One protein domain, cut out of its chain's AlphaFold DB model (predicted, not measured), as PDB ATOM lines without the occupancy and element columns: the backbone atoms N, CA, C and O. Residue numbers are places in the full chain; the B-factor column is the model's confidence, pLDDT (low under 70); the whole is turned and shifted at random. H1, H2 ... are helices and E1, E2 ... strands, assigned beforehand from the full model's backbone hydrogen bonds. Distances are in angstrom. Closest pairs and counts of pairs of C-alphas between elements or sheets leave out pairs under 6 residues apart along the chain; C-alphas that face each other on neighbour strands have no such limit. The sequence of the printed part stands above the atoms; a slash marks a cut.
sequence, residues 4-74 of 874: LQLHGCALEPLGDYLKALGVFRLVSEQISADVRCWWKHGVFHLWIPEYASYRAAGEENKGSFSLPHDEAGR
ATOM      1  N   LEU A   4     170.071 217.583 186.906       95.06
ATOM      2  CA  LEU A   4     169.979 216.437 186.008       95.06
ATOM      3  C   LEU A   4     170.984 215.363 186.430       95.06
ATOM      4  O   LEU A   4     172.122 215.676 186.784       95.06
ATOM      5  N   GLN A   5     170.555 214.103 186.375       95.62
ATOM      6  CA  GLN A   5     171.400 212.934 186.615       95.62
ATOM      7  C   GLN A   5     171.772 212.310 185.270       95.62
ATOM      8  O   GLN A   5     170.908 211.791 184.556       95.62
ATOM      9  N   LEU A   6     173.051 212.380 184.906       96.06
ATOM     10  CA  LEU A   6     173.554 211.798 183.664       96.06
ATOM     11  C   LEU A   6     173.911 210.325 183.909       96.06
ATOM     12  O   LEU A   6     175.070 209.992 184.138       96.06
ATOM     13  N   HIS A   7     172.923 209.426 183.914       94.88
ATOM     14  CA  HIS A   7     173.148 207.998 184.198       94.88
ATOM     15  C   HIS A   7     174.062 207.285 183.187       94.88
ATOM     16  O   HIS A   7     174.634 206.250 183.519       94.88
ATOM     17  N   GLY A   8     174.233 207.835 181.982       93.88
ATOM     18  CA  GLY A   8     175.225 207.362 181.016       93.88
ATOM     19  C   GLY A   8     176.650 207.853 181.301       93.88
ATOM     20  O   GLY A   8     177.581 207.419 180.633       93.88
ATOM     21  N   CYS A   9     176.844 208.740 182.280       96.06
ATOM     22  CA  CYS A   9     178.128 209.319 182.667       96.06
ATOM     23  C   CYS A   9     178.547 208.812 184.056       96.06
ATOM     24  O   CYS A   9     178.093 209.315 185.089       96.06
ATOM     25  N   ALA A  10     179.434 207.819 184.067       95.00
ATOM     26  CA  ALA A  10     179.971 207.174 185.258       95.00
ATOM     27  C   ALA A  10     181.476 207.431 185.449       95.00
ATOM     28  O   ALA A  10     182.169 207.923 184.558       95.00
ATOM     29  N   LEU A  11     181.993 207.051 186.623       94.81
ATOM     30  CA  LEU A  11     183.434 207.044 186.900       94.81
ATOM     31  C   LEU A  11     184.182 205.958 186.118       94.81
ATOM     32  O   LEU A  11     185.375 206.090 185.897       94.81
ATOM     33  N   GLU A  12     183.540 204.868 185.706       92.75
ATOM     34  CA  GLU A  12     184.209 203.797 184.967       92.75
ATOM     35  C   GLU A  12     183.346 203.354 183.786       92.75
ATOM     36  O   GLU A  12     182.169 203.054 183.994       92.75
ATOM     37  N   PRO A  13     183.915 203.258 182.567       93.69
ATOM     38  CA  PRO A  13     185.324 203.460 182.189       93.69
ATOM     39  C   PRO A  13     185.724 204.940 181.971       93.69
ATOM     40  O   PRO A  13     184.884 205.832 182.012       93.69
ATOM     41  N   LEU A  14     187.014 205.208 181.695       95.94
ATOM     42  CA  LEU A  14     187.556 206.571 181.487       95.94
ATOM     43  C   LEU A  14     186.773 207.385 180.440       95.94
ATOM     44  O   LEU A  14     186.650 208.600 180.573       95.94
ATOM     45  N   GLY A  15     186.237 206.726 179.408       95.62
ATOM     46  CA  GLY A  15     185.405 207.378 178.399       95.62
ATOM     47  C   GLY A  15     184.152 208.039 178.969       95.62
ATOM     48  O   GLY A  15     183.842 209.158 178.572       95.62
ATOM     49  N   ASP A  16     183.488 207.406 179.941       96.56
ATOM     50  CA  ASP A  16     182.286 207.966 180.563       96.56
ATOM     51  C   ASP A  16     182.621 209.161 181.470       96.56
ATOM     52  O   ASP A  16     181.893 210.156 181.468       96.56
ATOM     53  N   TYR A  17     183.769 209.115 182.156       97.69
ATOM     54  CA  TYR A  17     184.282 210.239 182.939       97.69
ATOM     55  C   TYR A  17     184.571 211.458 182.047       97.69
ATOM     56  O   TYR A  17     184.140 212.572 182.344       97.69
ATOM     57  N   LEU A  18     185.267 211.254 180.923       97.62
ATOM     58  CA  LEU A  18     185.584 212.323 179.970       97.62
ATOM     59  C   LEU A  18     184.331 212.863 179.275       97.62
ATOM     60  O   LEU A  18     184.179 214.073 179.143       97.62
ATOM     61  N   LYS A  19     183.396 211.990 178.892       97.00
ATOM     62  CA  LYS A  19     182.096 212.399 178.346       97.00
ATOM     63  C   LYS A  19     181.348 213.325 179.305       97.00
ATOM     64  O   LYS A  19     180.821 214.346 178.869       97.00
ATOM     65  N   ALA A  20     181.328 213.001 180.599       97.94
ATOM     66  CA  ALA A  20     180.690 213.830 181.620       97.94
ATOM     67  C   ALA A  20     181.250 215.263 181.626       97.94
ATOM     68  O   ALA A  20     180.496 216.240 181.620       97.94
ATOM     69  N   LEU A  21     182.581 215.374 181.564       97.94
ATOM     70  CA  LEU A  21     183.288 216.647 181.470       97.94
ATOM     71  C   LEU A  21     182.973 217.402 180.175       97.94
ATOM     72  O   LEU A  21     182.810 218.619 180.215       97.94
ATOM     73  N   GLY A  22     182.858 216.697 179.048       97.69
ATOM     74  CA  GLY A  22     182.510 217.298 177.762       97.69
ATOM     75  C   GLY A  22     181.117 217.916 177.764       97.69
ATOM     76  O   GLY A  22     180.966 219.081 177.403       97.69
ATOM     77  N   VAL A  23     180.112 217.186 178.265       97.75
ATOM     78  CA  VAL A  23     178.743 217.716 178.422       97.75
ATOM     79  C   VAL A  23     178.749 218.962 179.305       97.75
ATOM     80  O   VAL A  23     178.157 219.980 178.947       97.75
ATOM     81  N   PHE A  24     179.440 218.901 180.446       98.12
ATOM     82  CA  PHE A  24     179.537 220.033 181.362       98.12
ATOM     83  C   PHE A  24     180.186 221.255 180.713       98.12
ATOM     84  O   PHE A  24     179.648 222.358 180.827       98.12
ATOM     85  N   ARG A  25     181.308 221.064 180.010       97.25
ATOM     86  CA  ARG A  25     182.023 222.146 179.335       97.25
ATOM     87  C   ARG A  25     181.147 222.818 178.280       97.25
ATOM     88  O   ARG A  25     180.997 224.032 178.333       97.25
ATOM     89  N   LEU A  26     180.524 222.048 177.384       96.56
ATOM     90  CA  LEU A  26     179.682 222.599 176.314       96.56
ATOM     91  C   LEU A  26     178.518 223.428 176.875       96.56
ATOM     92  O   LEU A  26     178.293 224.560 176.451       96.56
ATOM     93  N   VAL A  27     177.814 222.890 177.876       96.56
ATOM     94  CA  VAL A  27     176.699 223.588 178.533       96.56
ATOM     95  C   VAL A  27     177.196 224.838 179.268       96.56
ATOM     96  O   VAL A  27     176.570 225.893 179.189       96.56
ATOM     97  N   SER A  28     178.332 224.760 179.963       97.00
ATOM     98  CA  SER A  28     178.854 225.899 180.721       97.00
ATOM     99  C   SER A  28     179.408 227.019 179.834       97.00
ATOM    100  O   SER A  28     179.232 228.188 180.174       97.00
ATOM    101  N   GLU A  29     180.069 226.695 178.720       95.19
ATOM    102  CA  GLU A  29     180.658 227.687 177.808       95.19
ATOM    103  C   GLU A  29     179.598 228.387 176.951       95.19
ATOM    104  O   GLU A  29     179.716 229.584 176.696       95.19
ATOM    105  N   GLN A  30     178.563 227.661 176.516       93.81
ATOM    106  CA  GLN A  30     177.625 228.161 175.502       93.81
ATOM    107  C   GLN A  30     176.263 228.577 176.058       93.81
ATOM    108  O   GLN A  30     175.526 229.290 175.378       93.81
ATOM    109  N   ILE A  31     175.912 228.152 177.276       93.94
ATOM    110  CA  ILE A  31     174.621 228.479 177.894       93.94
ATOM    111  C   ILE A  31     174.809 229.408 179.093       93.94
ATOM    112  O   ILE A  31     174.218 230.486 179.136       93.94
ATOM    113  N   SER A  32     175.586 228.999 180.101       94.62
ATOM    114  CA  SER A  32     175.808 229.818 181.299       94.62
ATOM    115  C   SER A  32     177.044 229.383 182.086       94.62
ATOM    116  O   SER A  32     177.193 228.215 182.439       94.62
ATOM    117  N   ALA A  33     177.874 230.354 182.470       95.25
ATOM    118  CA  ALA A  33     179.040 230.133 183.326       95.25
ATOM    119  C   ALA A  33     178.682 229.705 184.766       95.25
ATOM    120  O   ALA A  33     179.550 229.219 185.492       95.25
ATOM    121  N   ASP A  34     177.421 229.868 185.182       96.38
ATOM    122  CA  ASP A  34     176.958 229.519 186.528       96.38
ATOM    123  C   ASP A  34     176.609 228.034 186.675       96.38
ATOM    124  O   ASP A  34     176.352 227.581 187.788       96.38
ATOM    125  N   VAL A  35     176.598 227.266 185.580       97.25
ATOM    126  CA  VAL A  35     176.340 225.819 185.586       97.25
ATOM    127  C   VAL A  35     177.333 225.121 186.518       97.25
ATOM    128  O   VAL A  35     178.526 225.436 186.547       97.25
ATOM    129  N   ARG A  36     176.841 224.153 187.295       97.69
ATOM    130  CA  ARG A  36     177.655 223.421 188.278       97.69
ATOM    131  C   ARG A  36     177.573 221.924 188.071       97.69
ATOM    132  O   ARG A  36     176.527 221.412 187.679       97.69
ATOM    133  N   CYS A  37     178.639 221.215 188.421       96.88
ATOM    134  CA  CYS A  37     178.657 219.758 188.392       96.88
ATOM    135  C   CYS A  37     179.344 219.135 189.609       96.88
ATOM    136  O   CYS A  37     180.154 219.775 190.283       96.88
ATOM    137  N   TRP A  38     178.992 217.888 189.910       97.06
ATOM    138  CA  TRP A  38     179.620 217.074 190.954       97.06
ATOM    139  C   TRP A  38     179.310 215.590 190.761       97.06
ATOM    140  O   TRP A  38     178.402 215.217 190.017       97.06
ATOM    141  N   TRP A  39     180.049 214.741 191.470       96.50
ATOM    142  CA  TRP A  39     179.816 213.302 191.504       96.50
ATOM    143  C   TRP A  39     179.006 212.913 192.739       96.50
ATOM    144  O   TRP A  39     179.284 213.358 193.856       96.50
ATOM    145  N   LYS A  40     178.018 212.033 192.559       94.69
ATOM    146  CA  LYS A  40     177.267 211.429 193.666       94.69
ATOM    147  C   LYS A  40     176.907 209.989 193.316       94.69
ATOM    148  O   LYS A  40     176.333 209.728 192.268       94.69
ATOM    149  N   HIS A  41     177.274 209.050 194.191       90.75
ATOM    150  CA  HIS A  41     177.075 207.605 193.987       90.75
ATOM    151  C   HIS A  41     177.580 207.095 192.620       90.75
ATOM    152  O   HIS A  41     176.942 206.260 191.990       90.75
ATOM    153  N   GLY A  42     178.709 207.631 192.140       89.88
ATOM    154  CA  GLY A  42     179.302 207.249 190.855       89.88
ATOM    155  C   GLY A  42     178.613 207.822 189.611       89.88
ATOM    156  O   GLY A  42     179.086 207.555 188.511       89.88
ATOM    157  N   VAL A  43     177.551 208.622 189.767       95.25
ATOM    158  CA  VAL A  43     176.830 209.299 188.678       95.25
ATOM    159  C   VAL A  43     177.219 210.776 188.636       95.25
ATOM    160  O   VAL A  43     177.413 211.408 189.682       95.25
ATOM    161  N   PHE A  44     177.321 211.333 187.430       97.38
ATOM    162  CA  PHE A  44     177.572 212.757 187.235       97.38
ATOM    163  C   PHE A  44     176.278 213.575 187.334       97.38
ATOM    164  O   PHE A  44     175.295 213.317 186.634       97.38
ATOM    165  N   HIS A  45     176.284 214.577 188.207       97.25
ATOM    166  CA  HIS A  45     175.177 215.504 188.396       97.25
ATOM    167  C   HIS A  45     175.493 216.842 187.737       97.25
ATOM    168  O   HIS A  45     176.582 217.389 187.918       97.25
ATOM    169  N   LEU A  46     174.510 217.390 187.025       97.06
ATOM    170  CA  LEU A  46     174.588 218.685 186.359       97.06
ATOM    171  C   LEU A  46     173.471 219.587 186.883       97.06
ATOM    172  O   LEU A  46     172.293 219.255 186.767       97.06
ATOM    173  N   TRP A  47     173.822 220.724 187.470       97.25
ATOM    174  CA  TRP A  47     172.870 221.761 187.853       97.25
ATOM    175  C   TRP A  47     172.916 222.904 186.847       97.25
ATOM    176  O   TRP A  47     173.982 223.465 186.591       97.25
ATOM    177  N   ILE A  48     171.747 223.246 186.311       95.75
ATOM    178  CA  ILE A  48     171.571 224.314 185.330       95.75
ATOM    179  C   ILE A  48     170.721 225.420 185.980       95.75
ATOM    180  O   ILE A  48     169.685 225.098 186.568       95.75
ATOM    181  N   PRO A  49     171.124 226.702 185.907       94.25
ATOM    182  CA  PRO A  49     170.326 227.801 186.446       94.25
ATOM    183  C   PRO A  49     168.947 227.897 185.782       94.25
ATOM    184  O   PRO A  49     168.818 227.701 184.578       94.25
ATOM    185  N   GLU A  50     167.912 228.257 186.542       92.44
ATOM    186  CA  GLU A  50     166.527 228.302 186.033       92.44
ATOM    187  C   GLU A  50     166.307 229.364 184.939       92.44
ATOM    188  O   GLU A  50     165.400 229.228 184.127       92.44
ATOM    189  N   TYR A  51     167.163 230.388 184.873       91.69
ATOM    190  CA  TYR A  51     167.153 231.409 183.816       91.69
ATOM    191  C   TYR A  51     167.935 231.005 182.555       91.69
ATOM    192  O   TYR A  51     168.046 231.803 181.622       91.69
ATOM    193  N   ALA A  52     168.526 229.807 182.523       93.31
ATOM    194  CA  ALA A  52     169.305 229.355 181.382       93.31
ATOM    195  C   ALA A  52     168.429 229.268 180.123       93.31
ATOM    196  O   ALA A  52     167.325 228.718 180.136       93.31
ATOM    197  N   SER A  53     168.939 229.809 179.019       92.75
ATOM    198  CA  SER A  53     168.294 229.718 177.714       92.75
ATOM    199  C   SER A  53     169.331 229.764 176.594       92.75
ATOM    200  O   SER A  53     170.418 230.304 176.785       92.75
ATOM    201  N   TYR A  54     169.004 229.195 175.435       90.69
ATOM    202  CA  TYR A  54     169.842 229.269 174.235       90.69
ATOM    203  C   TYR A  54     168.991 229.527 172.989       90.69
ATOM    204  O   TYR A  54     167.766 229.383 173.000       90.69
ATOM    205  N   ARG A  55     169.650 229.894 171.886       83.88
ATOM    206  CA  ARG A  55     169.021 230.052 170.568       83.88
ATOM    207  C   ARG A  55     169.503 228.947 169.639       83.88
ATOM    208  O   ARG A  55     170.698 228.683 169.581       83.88
ATOM    209  N   ALA A  56     168.579 228.303 168.932       72.44
ATOM    210  CA  ALA A  56     168.921 227.292 167.936       72.44
ATOM    211  C   ALA A  56     169.363 227.942 166.614       72.44
ATOM    212  O   ALA A  56     168.901 229.028 166.249       72.44
ATOM    213  N   ALA A  57     170.252 227.269 165.882       62.34
ATOM    214  CA  ALA A  57     170.781 227.776 164.622       62.34
ATOM    215  C   ALA A  57     169.714 227.745 163.506       62.34
ATOM    216  O   ALA A  57     169.122 226.704 163.215       62.34
ATOM    217  N   GLY A  58     169.498 228.886 162.840       59.56
ATOM    218  CA  GLY A  58     168.583 229.005 161.694       59.56
ATOM    219  C   GLY A  58     167.126 229.343 162.033       59.56
ATOM    220  O   GLY A  58     166.292 229.366 161.132       59.56
ATOM    221  N   GLU A  59     166.805 229.639 163.296       59.16
ATOM    222  CA  GLU A  59     165.489 230.147 163.710       59.16
ATOM    223  C   GLU A  59     165.575 231.613 164.170       59.16
ATOM    224  O   GLU A  59     165.202 231.951 165.288       59.16
ATOM    225  N   GLU A  60     166.047 232.512 163.296       51.66
ATOM    226  CA  GLU A  60     166.236 233.948 163.602       51.66
ATOM    227  C   GLU A  60     164.948 234.677 164.060       51.66
ATOM    228  O   GLU A  60     165.028 235.768 164.620       51.66
ATOM    229  N   ASN A  61     163.773 234.048 163.900       50.31
ATOM    230  CA  ASN A  61     162.450 234.577 164.263       50.31
ATOM    231  C   ASN A  61     161.695 233.793 165.362       50.31
ATOM    232  O   ASN A  61     160.544 234.134 165.646       50.31
ATOM    233  N   LYS A  62     162.277 232.759 165.993       56.66
ATOM    234  CA  LYS A  62     161.650 232.062 167.139       56.66
ATOM    235  C   LYS A  62     162.426 232.352 168.427       56.66
ATOM    236  O   LYS A  62     163.644 232.479 168.419       56.66
ATOM    237  N   GLY A  63     161.694 232.551 169.524       66.19
ATOM    238  CA  GLY A  63     162.236 233.010 170.807       66.19
ATOM    239  C   GLY A  63     163.288 232.083 171.435       66.19
ATOM    240  O   GLY A  63     163.495 230.957 170.999       66.19
ATOM    241  N   SER A  64     163.948 232.571 172.491       81.31
ATOM    242  CA  SER A  64     164.944 231.808 173.261       81.31
ATOM    243  C   SER A  64     164.337 230.540 173.882       81.31
ATOM    244  O   SER A  64     163.284 230.613 174.523       81.31
ATOM    245  N   PHE A  65     165.007 229.392 173.750       87.75
ATOM    246  CA  PHE A  65     164.594 228.132 174.374       87.75
ATOM    247  C   PHE A  65     164.947 228.161 175.862       87.75
ATOM    248  O   PHE A  65     166.095 227.926 176.237       87.75
ATOM    249  N   SER A  66     163.966 228.452 176.714       90.50
ATOM    250  CA  SER A  66     164.151 228.528 178.171       90.50
ATOM    251  C   SER A  66     164.104 227.147 178.829       90.50
ATOM    252  O   SER A  66     163.396 226.259 178.350       90.50
ATOM    253  N   LEU A  67     164.848 226.971 179.923       92.25
ATOM    254  CA  LEU A  67     164.912 225.712 180.663       92.25
ATOM    255  C   LEU A  67     163.531 225.318 181.242       92.25
ATOM    256  O   LEU A  67     162.947 226.096 181.997       92.25
ATOM    257  N   PRO A  68     163.008 224.112 180.951       92.38
ATOM    258  CA  PRO A  68     161.746 223.643 181.531       92.38
ATOM    259  C   PRO A  68     161.828 223.379 183.045       92.38
ATOM    260  O   PRO A  68     162.897 223.109 183.593       92.38
ATOM    261  N   HIS A  69     160.682 223.392 183.736       88.06
ATOM    262  CA  HIS A  69     160.629 223.114 185.179       88.06
ATOM    263  C   HIS A  69     160.679 221.612 185.504       88.06
ATOM    264  O   HIS A  69     161.344 221.194 186.462       88.06
ATOM    265  N   ASP A  70     160.010 220.778 184.708       91.94
ATOM    266  CA  ASP A  70     159.981 219.331 184.906       91.94
ATOM    267  C   ASP A  70     161.268 218.654 184.402       91.94
ATOM    268  O   ASP A  70     162.008 219.182 183.571       91.94
ATOM    269  N   GLU A  71     161.586 217.488 184.959       89.44
ATOM    270  CA  GLU A  71     162.840 216.793 184.655       89.44
ATOM    271  C   GLU A  71     162.884 216.249 183.220       89.44
ATOM    272  O   GLU A  71     163.921 216.356 182.564       89.44
ATOM    273  N   ALA A  72     161.768 215.723 182.706       91.12
ATOM    274  CA  ALA A  72     161.695 215.180 181.350       91.12
ATOM    275  C   ALA A  72     161.905 216.276 180.294       91.12
ATOM    276  O   ALA A  72     162.683 216.097 179.354       91.12
ATOM    277  N   GLY A  73     161.291 217.443 180.497       92.69
ATOM    278  CA  GLY A  73     161.496 218.640 179.695       92.69
ATOM    279  C   GLY A  73     162.947 219.112 179.740       92.69
ATOM    280  O   GLY A  73     163.521 219.401 178.694       92.69
ATOM    281  N   ARG A  74     163.587 219.119 180.918       93.56
ATOM    282  CA  ARG A  74     165.017 219.471 181.040       93.56
ATOM    283  C   ARG A  74     165.932 218.506 180.285       93.56
ATOM    284  O   ARG A  74     166.876 218.961 179.643       93.56
TER     285      ARG A  74
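AT A GLANCE: This is residues 4 to 74 of the 874 residues of the protein "Type I-U CRISPR-associated protein Csx17" of Armatimonadetes bacterium (UniProt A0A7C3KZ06). A small, strongly twisted sheet of three strands has one long helix, H1, lying along one of its faces, and beyond E3 a long looped arm runs away from this body and folds back to a very short helix, H2, near the start of E1. The tip of the arm, residues 57 to 62, sticks out free. The printed part has 71 residues with E1, H1, E2, E3 and H2 in that order along the chain; the sheet order is E1, E3, E2, antiparallel throughout, and the class is mixed, helices and strands. The whole is only just loose, close to compact, with a radius of gyration of the C-alphas of 13.6 A, and elongated, with spans of 43 by 23 by 20 A.

IN THESE COORDINATES: Begin with the sheet: find C-alpha 4 at (169.979, 216.437, 186.008), where E1, residues 4 to 10, starts its 13.6 A. E3, residues 43 to 47, is 13.1 A long, and E2, residues 36 to 40, is 13.2 A long. Then find C-alpha 14 at (187.556, 206.571, 181.487); from there H1, residues 14 to 30, runs 24.5 A. H2, residues 71 to 74, covers 5.0 A and ends at C-alpha 74, (165.017, 219.471, 181.040).

HOW THE PARTS SIT: Look first at E3, the inner strand. E1 is its antiparallel neighbour at 148 degrees, with N 4 and O 46 within hydrogen-bond range at 2.8 A. E2 and E3 form a hairpin, antiparallel at 154 degrees, with N 47 and O 36 at 2.8 A. H1 is on the sheet at a height of 9.3 A, over E3 and, only just, with 3 C-alphas, over E1; it runs along the strands, at 3 degrees to E3 on the local plane. The closest C-alphas of H1 and E3 are those of Ala 20 and Phe 44, 6.5 A apart. The two layers are H1 and the sheet; E1, H1 and E2 form a split strand-helix-strand unit, two strands running the same way with E3 between them, and its crossover is right-handed. In H1 every O i to N i+4 pair is within hydrogen-bond range; H2 is too short for such a pair, and its one O i to N i+3 pair is within range. H2 is not on the sheet, but only just, with 4 pairs of C-alphas within 10 A, and it is apart from H1 and E2.

THE WHOLE: The farthest C-alphas, those of Glu 12 and Asn 61, are 43.0 A apart. The printed part has no cut. The link from E3 to H2, residues 48 to 70, is long; in it residues 53 to 54 pair antiparallel with residues 65 to 66. Look in the B-factor column for residues 57 to 63: their pLDDT is under 70, against a mean of 90.5 for the printed part.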